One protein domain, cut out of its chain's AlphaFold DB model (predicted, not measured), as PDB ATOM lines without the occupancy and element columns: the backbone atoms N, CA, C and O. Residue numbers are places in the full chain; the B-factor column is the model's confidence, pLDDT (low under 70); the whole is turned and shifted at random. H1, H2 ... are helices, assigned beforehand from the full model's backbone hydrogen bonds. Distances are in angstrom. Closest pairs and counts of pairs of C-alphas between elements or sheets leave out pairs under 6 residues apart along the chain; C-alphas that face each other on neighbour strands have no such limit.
ATOM      1  N   ARG A   4     510.767 405.889 458.118       67.19
ATOM      2  CA  ARG A   4     510.027 406.745 459.069       67.19
ATOM      3  C   ARG A   4     510.929 407.732 459.821       67.19
ATOM      4  O   ARG A   4     510.560 408.891 459.964       67.19
ATOM      5  N   TRP A   5     512.131 407.324 460.235       72.56
ATOM      6  CA  TRP A   5     513.062 408.189 460.974       72.56
ATOM      7  C   TRP A   5     513.674 409.281 460.095       72.56
ATOM      8  O   TRP A   5     513.834 410.408 460.553       72.56
ATOM      9  N   ARG A   6     513.945 408.990 458.816       62.75
ATOM     10  CA  ARG A   6     514.401 410.006 457.850       62.75
ATOM     11  C   ARG A   6     513.323 411.057 457.577       62.75
ATOM     12  O   ARG A   6     513.639 412.240 457.506       62.75
ATOM     13  N   ALA A   7     512.059 410.643 457.490       65.31
ATOM     14  CA  ALA A   7     510.938 411.566 457.318       65.31
ATOM     15  C   ALA A   7     510.723 412.464 458.549       65.31
ATOM     16  O   ALA A   7     510.451 413.653 458.400       65.31
ATOM     17  N   ILE A   8     510.881 411.920 459.761       68.81
ATOM     18  CA  ILE A   8     510.773 412.692 461.009       68.81
ATOM     19  C   ILE A   8     511.919 413.707 461.122       68.81
ATOM     20  O   ILE A   8     511.654 414.886 461.346       68.81
ATOM     21  N   LEU A   9     513.171 413.291 460.891       69.94
ATOM     22  CA  LEU A   9     514.320 414.206 460.910       69.94
ATOM     23  C   LEU A   9     514.185 415.319 459.863       69.94
ATOM     24  O   LEU A   9     514.435 416.479 460.175       69.94
ATOM     25  N   GLY A  10     513.731 414.987 458.649       70.75
ATOM     26  CA  GLY A  10     513.494 415.976 457.595       70.75
ATOM     27  C   GLY A  10     512.464 417.037 457.992       70.75
ATOM     28  O   GLY A  10     512.660 418.217 457.714       70.75
ATOM     29  N   ARG A  11     511.401 416.648 458.711       70.38
ATOM     30  CA  ARG A  11     510.395 417.588 459.236       70.38
ATOM     31  C   ARG A  11     510.961 418.487 460.336       70.38
ATOM     32  O   ARG A  11     510.695 419.681 460.315       70.38
ATOM     33  N   ILE A  12     511.761 417.941 461.254       73.31
ATOM     34  CA  ILE A  12     512.385 418.720 462.336       73.31
ATOM     35  C   ILE A  12     513.351 419.762 461.764       73.31
ATOM     36  O   ILE A  12     513.293 420.927 462.153       73.31
ATOM     37  N   VAL A  13     514.190 419.374 460.799       75.69
ATOM     38  CA  VAL A  13     515.131 420.291 460.138       75.69
ATOM     39  C   VAL A  13     514.389 421.369 459.342       75.69
ATOM     40  O   VAL A  13     514.763 422.536 459.414       75.69
ATOM     41  N   ALA A  14     513.307 421.017 458.641       70.88
ATOM     42  CA  ALA A  14     512.495 421.989 457.905       70.88
ATOM     43  C   ALA A  14     511.819 423.012 458.836       70.88
ATOM     44  O   ALA A  14     511.850 424.210 458.558       70.88
ATOM     45  N   VAL A  15     511.256 422.561 459.963       70.38
ATOM     46  CA  VAL A  15     510.637 423.449 460.961       70.38
ATOM     47  C   VAL A  15     511.693 424.326 461.634       70.38
ATOM     48  O   VAL A  15     511.507 425.537 461.718       70.38
ATOM     49  N   GLY A  16     512.827 423.756 462.052       74.06
ATOM     50  CA  GLY A  16     513.924 424.513 462.660       74.06
ATOM     51  C   GLY A  16     514.524 425.557 461.714       74.06
ATOM     52  O   GLY A  16     514.752 426.694 462.121       74.06
ATOM     53  N   GLY A  17     514.708 425.208 460.437       74.50
ATOM     54  CA  GLY A  17     515.176 426.132 459.403       74.50
ATOM     55  C   GLY A  17     514.191 427.271 459.134       74.50
ATOM     56  O   GLY A  17     514.604 428.423 459.028       74.50
ATOM     57  N   PHE A  18     512.887 426.977 459.097       70.19
ATOM     58  CA  PHE A  18     511.851 427.997 458.936       70.19
ATOM     59  C   PHE A  18     511.796 428.957 460.132       70.19
ATOM     60  O   PHE A  18     511.773 430.169 459.939       70.19
ATOM     61  N   VAL A  19     511.839 428.434 461.363       71.62
ATOM     62  CA  VAL A  19     511.859 429.248 462.591       71.62
ATOM     63  C   VAL A  19     513.111 430.124 462.643       71.62
ATOM     64  O   VAL A  19     513.006 431.319 462.908       71.62
ATOM     65  N   GLY A  20     514.288 429.570 462.335       74.44
ATOM     66  CA  GLY A  20     515.538 430.333 462.291       74.44
ATOM     67  C   GLY A  20     515.528 431.435 461.226       74.44
ATOM     68  O   GLY A  20     515.962 432.557 461.498       74.44
ATOM     69  N   TRP A  21     514.981 431.153 460.037       82.56
ATOM     70  CA  TRP A  21     514.808 432.146 458.973       82.56
ATOM     71  C   TRP A  21     513.846 433.261 459.389       82.56
ATOM     72  O   TRP A  21     514.164 434.436 459.215       82.56
ATOM     73  N   LEU A  22     512.716 432.907 460.004       70.25
ATOM     74  CA  LEU A  22     511.719 433.862 460.483       70.25
ATOM     75  C   LEU A  22     512.305 434.793 461.556       70.25
ATOM     76  O   LEU A  22     512.152 436.008 461.471       70.25
ATOM     77  N   VAL A  23     513.030 434.234 462.531       72.31
ATOM     78  CA  VAL A  23     513.723 435.005 463.577       72.31
ATOM     79  C   VAL A  23     514.778 435.929 462.968       72.31
ATOM     80  O   VAL A  23     514.848 437.099 463.333       72.31
ATOM     81  N   SER A  24     515.557 435.444 461.998       73.75
ATOM     82  CA  SER A  24     516.573 436.254 461.312       73.75
ATOM     83  C   SER A  24     515.954 437.399 460.503       73.75
ATOM     84  O   SER A  24     516.470 438.512 460.539       73.75
ATOM     85  N   MET A  25     514.828 437.160 459.821       71.69
ATOM     86  CA  MET A  25     514.051 438.194 459.124       71.69
ATOM     87  C   MET A  25     513.520 439.256 460.090       71.69
ATOM     88  O   MET A  25     513.657 440.447 459.827       71.69
ATOM     89  N   LEU A  26     512.957 438.844 461.228       67.38
ATOM     90  CA  LEU A  26     512.445 439.773 462.239       67.38
ATOM     91  C   LEU A  26     513.567 440.650 462.813       67.38
ATOM     92  O   LEU A  26     513.413 441.869 462.892       67.38
ATOM     93  N   LEU A  27     514.722 440.055 463.121       69.00
ATOM     94  CA  LEU A  27     515.902 440.793 463.573       69.00
ATOM     95  C   LEU A  27     516.447 441.742 462.490       69.00
ATOM     96  O   LEU A  27     516.807 442.872 462.809       69.00
ATOM     97  N   PHE A  28     516.459 441.325 461.217       71.00
ATOM     98  CA  PHE A  28     516.905 442.148 460.083       71.00
ATOM     99  C   PHE A  28     516.056 443.417 459.902       71.00
ATOM    100  O   PHE A  28     516.597 444.478 459.605       71.00
ATOM    101  N   PHE A  29     514.745 443.337 460.146       66.62
ATOM    102  CA  PHE A  29     513.841 444.495 460.116       66.62
ATOM    103  C   PHE A  29     513.781 445.278 461.443       66.62
ATOM    104  O   PHE A  29     512.931 446.154 461.598       66.62
ATOM    105  N   GLY A  30     514.675 445.002 462.400       58.91
ATOM    106  CA  GLY A  30     514.787 445.764 463.648       58.91
ATOM    107  C   GLY A  30     513.744 445.416 464.717       58.91
ATOM    108  O   GLY A  30     513.580 446.167 465.684       58.91
ATOM    109  N   PHE A  31     513.049 444.280 464.593       65.94
ATOM    110  CA  PHE A  31     512.189 443.764 465.658       65.94
ATOM    111  C   PHE A  31     513.045 443.105 466.756       65.94
ATOM    112  O   PHE A  31     513.269 441.898 466.756       65.94
ATOM    113  N   ASP A  32     513.530 443.902 467.713       73.12
ATOM    114  CA  ASP A  32     514.094 443.415 468.984       73.12
ATOM    115  C   ASP A  32     512.980 442.750 469.827       73.12
ATOM    116  O   ASP A  32     511.834 443.212 469.851       73.12
ATOM    117  N   ALA A  33     513.316 441.693 470.570       70.06
ATOM    118  CA  ALA A  33     512.471 441.096 471.604       70.06
ATOM    119  C   ALA A  33     511.868 442.138 472.572       70.06
ATOM    120  O   ALA A  33     510.726 441.989 473.007       70.06
ATOM    121  N   LYS A  34     512.583 443.232 472.869       72.81
ATOM    122  CA  LYS A  34     512.067 444.367 473.656       72.81
ATOM    123  C   LYS A  34     510.989 445.165 472.919       72.81
ATOM    124  O   LYS A  34     510.032 445.608 473.552       72.81
ATOM    125  N   THR A  35     511.119 445.343 471.607       69.12
ATOM    126  CA  THR A  35     510.119 446.010 470.757       69.12
ATOM    127  C   THR A  35     508.856 445.162 470.657       69.12
ATOM    128  O   THR A  35     507.757 445.686 470.813       69.12
ATOM    129  N   ILE A  36     509.007 443.842 470.509       68.25
ATOM    130  CA  ILE A  36     507.893 442.883 470.538       68.25
ATOM    131  C   ILE A  36     507.220 442.884 471.916       68.25
ATOM    132  O   ILE A  36     505.998 442.945 471.991       68.25
ATOM    133  N   GLY A  37     507.991 442.893 473.007       70.94
ATOM    134  CA  GLY A  37     507.454 442.947 474.369       70.94
ATOM    135  C   GLY A  37     506.649 444.219 474.655       70.94
ATOM    136  O   GLY A  37     505.564 444.145 475.230       70.94
ATOM    137  N   LYS A  38     507.126 445.384 474.197       73.81
ATOM    138  CA  LYS A  38     506.385 446.654 474.311       73.81
ATOM    139  C   LYS A  38     505.147 446.690 473.412       73.81
ATOM    140  O   LYS A  38     504.096 447.156 473.850       73.81
ATOM    141  N   ALA A  39     505.250 446.180 472.184       68.94
ATOM    142  CA  ALA A  39     504.114 446.045 471.274       68.94
ATOM    143  C   ALA A  39     503.044 445.101 471.850       68.94
ATOM    144  O   ALA A  39     501.860 445.397 471.779       68.94
ATOM    145  N   TRP A  40     503.451 444.014 472.508       69.06
ATOM    146  CA  TRP A  40     502.545 443.067 473.159       69.06
ATOM    147  C   TRP A  40     501.794 443.683 474.345       69.06
ATOM    148  O   TRP A  40     500.610 443.427 474.524       69.06
ATOM    149  N   GLN A  41     502.458 444.537 475.129       77.12
ATOM    150  CA  GLN A  41     501.825 445.262 476.238       77.12
ATOM    151  C   GLN A  41     500.873 446.377 475.775       77.12
ATOM    152  O   GLN A  41     499.992 446.776 476.532       77.12
ATOM    153  N   THR A  42     501.045 446.885 474.552       72.94
ATOM    154  CA  THR A  42     500.224 447.964 473.971       72.94
ATOM    155  C   THR A  42     499.168 447.462 472.983       72.94
ATOM    156  O   THR A  42     498.242 448.198 472.645       72.94
ATOM    157  N   MET A  43     499.262 446.207 472.539       70.88
ATOM    158  CA  MET A  43     498.272 445.575 471.676       70.88
ATOM    159  C   MET A  43     496.989 445.297 472.451       70.88
ATOM    160  O   MET A  43     496.959 444.498 473.385       70.88
ATOM    161  N   SER A  44     495.892 445.915 472.014       75.00
ATOM    162  CA  SER A  44     494.568 445.497 472.464       75.00
ATOM    163  C   SER A  44     494.317 444.043 472.051       75.00
ATOM    164  O   SER A  44     494.807 443.570 471.020       75.00
ATOM    165  N   THR A  45     493.517 443.329 472.841       76.38
ATOM    166  CA  THR A  45     493.175 441.917 472.617       76.38
ATOM    167  C   THR A  45     492.672 441.652 471.186       76.38
ATOM    168  O   THR A  45     492.935 440.592 470.620       76.38
ATOM    169  N   HIS A  46     492.029 442.639 470.554       69.62
ATOM    170  CA  HIS A  46     491.565 442.571 469.166       69.62
ATOM    171  C   HIS A  46     492.696 442.371 468.146       69.62
ATOM    172  O   HIS A  46     492.530 441.590 467.210       69.62
ATOM    173  N   TYR A  47     493.856 443.011 468.327       73.81
ATOM    174  CA  TYR A  47     494.991 442.860 467.408       73.81
ATOM    175  C   TYR A  47     495.638 441.475 467.509       73.81
ATOM    176  O   TYR A  47     496.007 440.894 466.489       73.81
ATOM    177  N   VAL A  48     495.717 440.911 468.718       76.31
ATOM    178  CA  VAL A  48     496.214 439.540 468.924       76.31
ATOM    179  C   VAL A  48     495.297 438.536 468.222       76.31
ATOM    180  O   VAL A  48     495.775 437.697 467.459       76.31
ATOM    181  N   PHE A  49     493.977 438.664 468.395       72.81
ATOM    182  CA  PHE A  49     493.015 437.810 467.696       72.81
ATOM    183  C   PHE A  49     493.066 437.978 466.174       72.81
ATOM    184  O   PHE A  49     492.956 436.981 465.458       72.81
ATOM    185  N   ALA A  50     493.279 439.195 465.667       77.06
ATOM    186  CA  ALA A  50     493.426 439.444 464.234       77.06
ATOM    187  C   ALA A  50     494.663 438.742 463.646       77.06
ATOM    188  O   ALA A  50     494.551 438.084 462.612       77.06
ATOM    189  N   ILE A  51     495.817 438.808 464.321       80.81
ATOM    190  CA  ILE A  51     497.049 438.128 463.879       80.81
ATOM    191  C   ILE A  51     496.865 436.612 463.887       80.81
ATOM    192  O   ILE A  51     497.179 435.946 462.901       80.81
ATOM    193  N   VAL A  52     496.325 436.062 464.976       80.00
ATOM    194  CA  VAL A  52     496.063 434.622 465.086       80.00
ATOM    195  C   VAL A  52     495.110 434.168 463.976       80.00
ATOM    196  O   VAL A  52     495.400 433.197 463.278       80.00
ATOM    197  N   SER A  53     494.026 434.911 463.743       79.38
ATOM    198  CA  SER A  53     493.067 434.622 462.668       79.38
ATOM    199  C   SER A  53     493.720 434.674 461.285       79.38
ATOM    200  O   SER A  53     493.477 433.789 460.470       79.38
ATOM    201  N   ALA A  54     494.591 435.655 461.028       83.38
ATOM    202  CA  ALA A  54     495.327 435.757 459.770       83.38
ATOM    203  C   ALA A  54     496.263 434.556 459.550       83.38
ATOM    204  O   ALA A  54     496.296 433.995 458.456       83.38
ATOM    205  N   VAL A  55     496.976 434.106 460.589       87.75
ATOM    206  CA  VAL A  55     497.837 432.914 460.516       87.75
ATOM    207  C   VAL A  55     497.012 431.658 460.227       87.75
ATOM    208  O   VAL A  55     497.349 430.906 459.312       87.75
ATOM    209  N   PHE A  56     495.910 431.439 460.952       86.38
ATOM    210  CA  PHE A  56     495.028 430.294 460.702       86.38
ATOM    211  C   PHE A  56     494.402 430.335 459.307       86.38
ATOM    212  O   PHE A  56     494.328 429.301 458.646       86.38
ATOM    213  N   PHE A  57     494.012 431.517 458.826       87.88
ATOM    214  CA  PHE A  57     493.499 431.691 457.471       87.88
ATOM    215  C   PHE A  57     494.553 431.334 456.415       87.88
ATOM    216  O   PHE A  57     494.254 430.591 455.485       87.88
ATOM    217  N   LEU A  58     495.805 431.775 456.579       91.00
ATOM    218  CA  LEU A  58     496.897 431.410 455.670       91.00
ATOM    219  C   LEU A  58     497.183 429.903 455.679       91.00
ATOM    220  O   LEU A  58     497.383 429.316 454.615       91.00
ATOM    221  N   ILE A  59     497.154 429.260 456.851       92.00
ATOM    222  CA  ILE A  59     497.281 427.797 456.966       92.00
ATOM    223  C   ILE A  59     496.127 427.105 456.236       92.00
ATOM    224  O   ILE A  59     496.363 426.165 455.479       92.00
ATOM    225  N   PHE A  60     494.894 427.575 456.422       88.06
ATOM    226  CA  PHE A  60     493.710 427.030 455.764       88.06
ATOM    227  C   PHE A  60     493.780 427.172 454.236       88.06
ATOM    228  O   PHE A  60     493.581 426.191 453.522       88.06
ATOM    229  N   VAL A  61     494.146 428.351 453.723       91.56
ATOM    230  CA  VAL A  61     494.346 428.588 452.282       91.56
ATOM    231  C   VAL A  61     495.477 427.713 451.735       91.56
ATOM    232  O   VAL A  61     495.332 427.110 450.672       91.56
ATOM    233  N   GLY A  62     496.583 427.579 452.473       90.62
ATOM    234  CA  GLY A  62     497.683 426.685 452.114       90.62
ATOM    235  C   GLY A  62     497.261 425.213 452.069       90.62
ATOM    236  O   GLY A  62     497.625 424.496 451.136       90.62
ATOM    237  N   ALA A  63     496.448 424.769 453.030       85.25
ATOM    238  CA  ALA A  63     495.888 423.422 453.061       85.25
ATOM    239  C   ALA A  63     494.935 423.180 451.881       85.25
ATOM    240  O   ALA A  63     495.070 422.164 451.203       85.25
ATOM    241  N   LEU A  64     494.040 424.126 451.576       85.88
ATOM    242  CA  LEU A  64     493.164 424.064 450.400       85.88
ATOM    243  C   LEU A  64     493.964 423.976 449.098       85.88
ATOM    244  O   LEU A  64     493.675 423.128 448.255       85.88
ATOM    245  N   TYR A  65     495.002 424.801 448.947       86.62
ATOM    246  CA  TYR A  65     495.887 424.759 447.784       86.62
ATOM    247  C   TYR A  65     496.586 423.401 447.651       86.62
ATOM    248  O   TYR A  65     496.654 422.834 446.559       86.62
ATOM    249  N   TYR A  66     497.076 422.850 448.763       81.62
ATOM    250  CA  TYR A  66     497.736 421.549 448.776       81.62
ATOM    251  C   TYR A  66     496.768 420.403 448.445       81.62
ATOM    252  O   TYR A  66     497.103 419.535 447.638       81.62
ATOM    253  N   LEU A  67     495.552 420.428 448.998       78.25
ATOM    254  CA  LEU A  67     494.490 419.469 448.683       78.25
ATOM    255  C   LEU A  67     494.109 419.530 447.203       78.25
ATOM    256  O   LEU A  67     494.060 418.499 446.534       78.25
ATOM    257  N   TRP A  68     493.914 420.732 446.666       79.69
ATOM    258  CA  TRP A  68     493.595 420.930 445.256       79.69
ATOM    259  C   TRP A  68     494.718 420.441 444.334       79.69
ATOM    260  O   TRP A  68     494.463 419.718 443.371       79.69
ATOM    261  N   LYS A  69     495.978 420.759 444.658       77.19
ATOM    262  CA  LYS A  69     497.144 420.299 443.896       77.19
ATOM    263  C   LYS A  69     497.280 418.773 443.921       77.19
ATOM    264  O   LYS A  69     497.536 418.182 442.878       77.19
ATOM    265  N   ASN A  70     497.082 418.138 445.075       72.56
ATOM    266  CA  ASN A  70     497.192 416.683 445.220       72.56
ATOM    267  C   ASN A  70     496.003 415.905 444.642       72.56
ATOM    268  O   ASN A  70     496.113 414.693 444.437       72.56
ATOM    269  N   SER A  71     494.881 416.582 444.403       75.81
ATOM    270  CA  SER A  71     493.716 415.997 443.733       75.81
ATOM    271  C   SER A  71     493.934 415.863 442.227       75.81
ATOM    272  O   SER A  71     493.296 415.038 441.584       75.81
ATOM    273  N   ARG A  72     494.852 416.647 441.648       85.50
ATOM    274  CA  ARG A  72     495.167 416.579 440.221       85.50
ATOM    275  C   ARG A  72     496.076 415.397 439.934       85.50
ATOM    276  O   ARG A  72     497.161 415.292 440.509       85.50
TER     277      ARG A  72
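This is residues 4 to 72 of the 228 residues of an uncharacterized protein of Verrucomicrobia bacterium (UniProt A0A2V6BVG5). Two long helices, H1 and H3, make the two legs of an open U, and the short helix H2 bridges the space between them at one end. The legs are well separated with an empty middle, and H3 folds back from the bridge toward the end where H1 begins. The printed part has 69 residues, with three named helices in the order H1, H2, H3 and no named strand; its class is all helix. It is only just loose, close to extended, with a radius of gyration of the C-alphas of 16.5 A, and it spans 45 by 26 by 20 A.

H1 holds residues 4 to 28 and measures 36.1 A from first to last C-alpha. C-alpha 4 is at (510.027, 406.745, 459.069) and C-alpha 28 at (516.905, 442.148, 460.083). H2 holds residues 33 to 42. H3, the longest helix with 27 residues, holds residues 45 to 71 and measures 38.8 A, ending with C-alpha 71 at (493.716, 415.997, 443.733).

H1 touches no helix. A tight link of 4 residues joins it to H2, yet the two are apart. A tight link of 2 residues joins H2 to H3; these two are only just apart, their closest C-alphas 8.4 A from each other. H1 and H3 are apart, with no C-alpha of the one within 8 A of the other. Residues 4 to 22 of H1 stand free, and so do residues 49 to 72, of which 49 to 71 belong to H3. In H1, H2 and H3 every O i to N i+4 pair is within hydrogen-bond range.

The outline is elongated; the two C-alphas farthest apart, those of Lys 38 and Arg 72, are 46.8 A from each other. The printed part has no cut and no long link. The mean pLDDT of the printed part is 75.3, and 15 residues are under 70, among them residues 6 to 9 and 29 to 31.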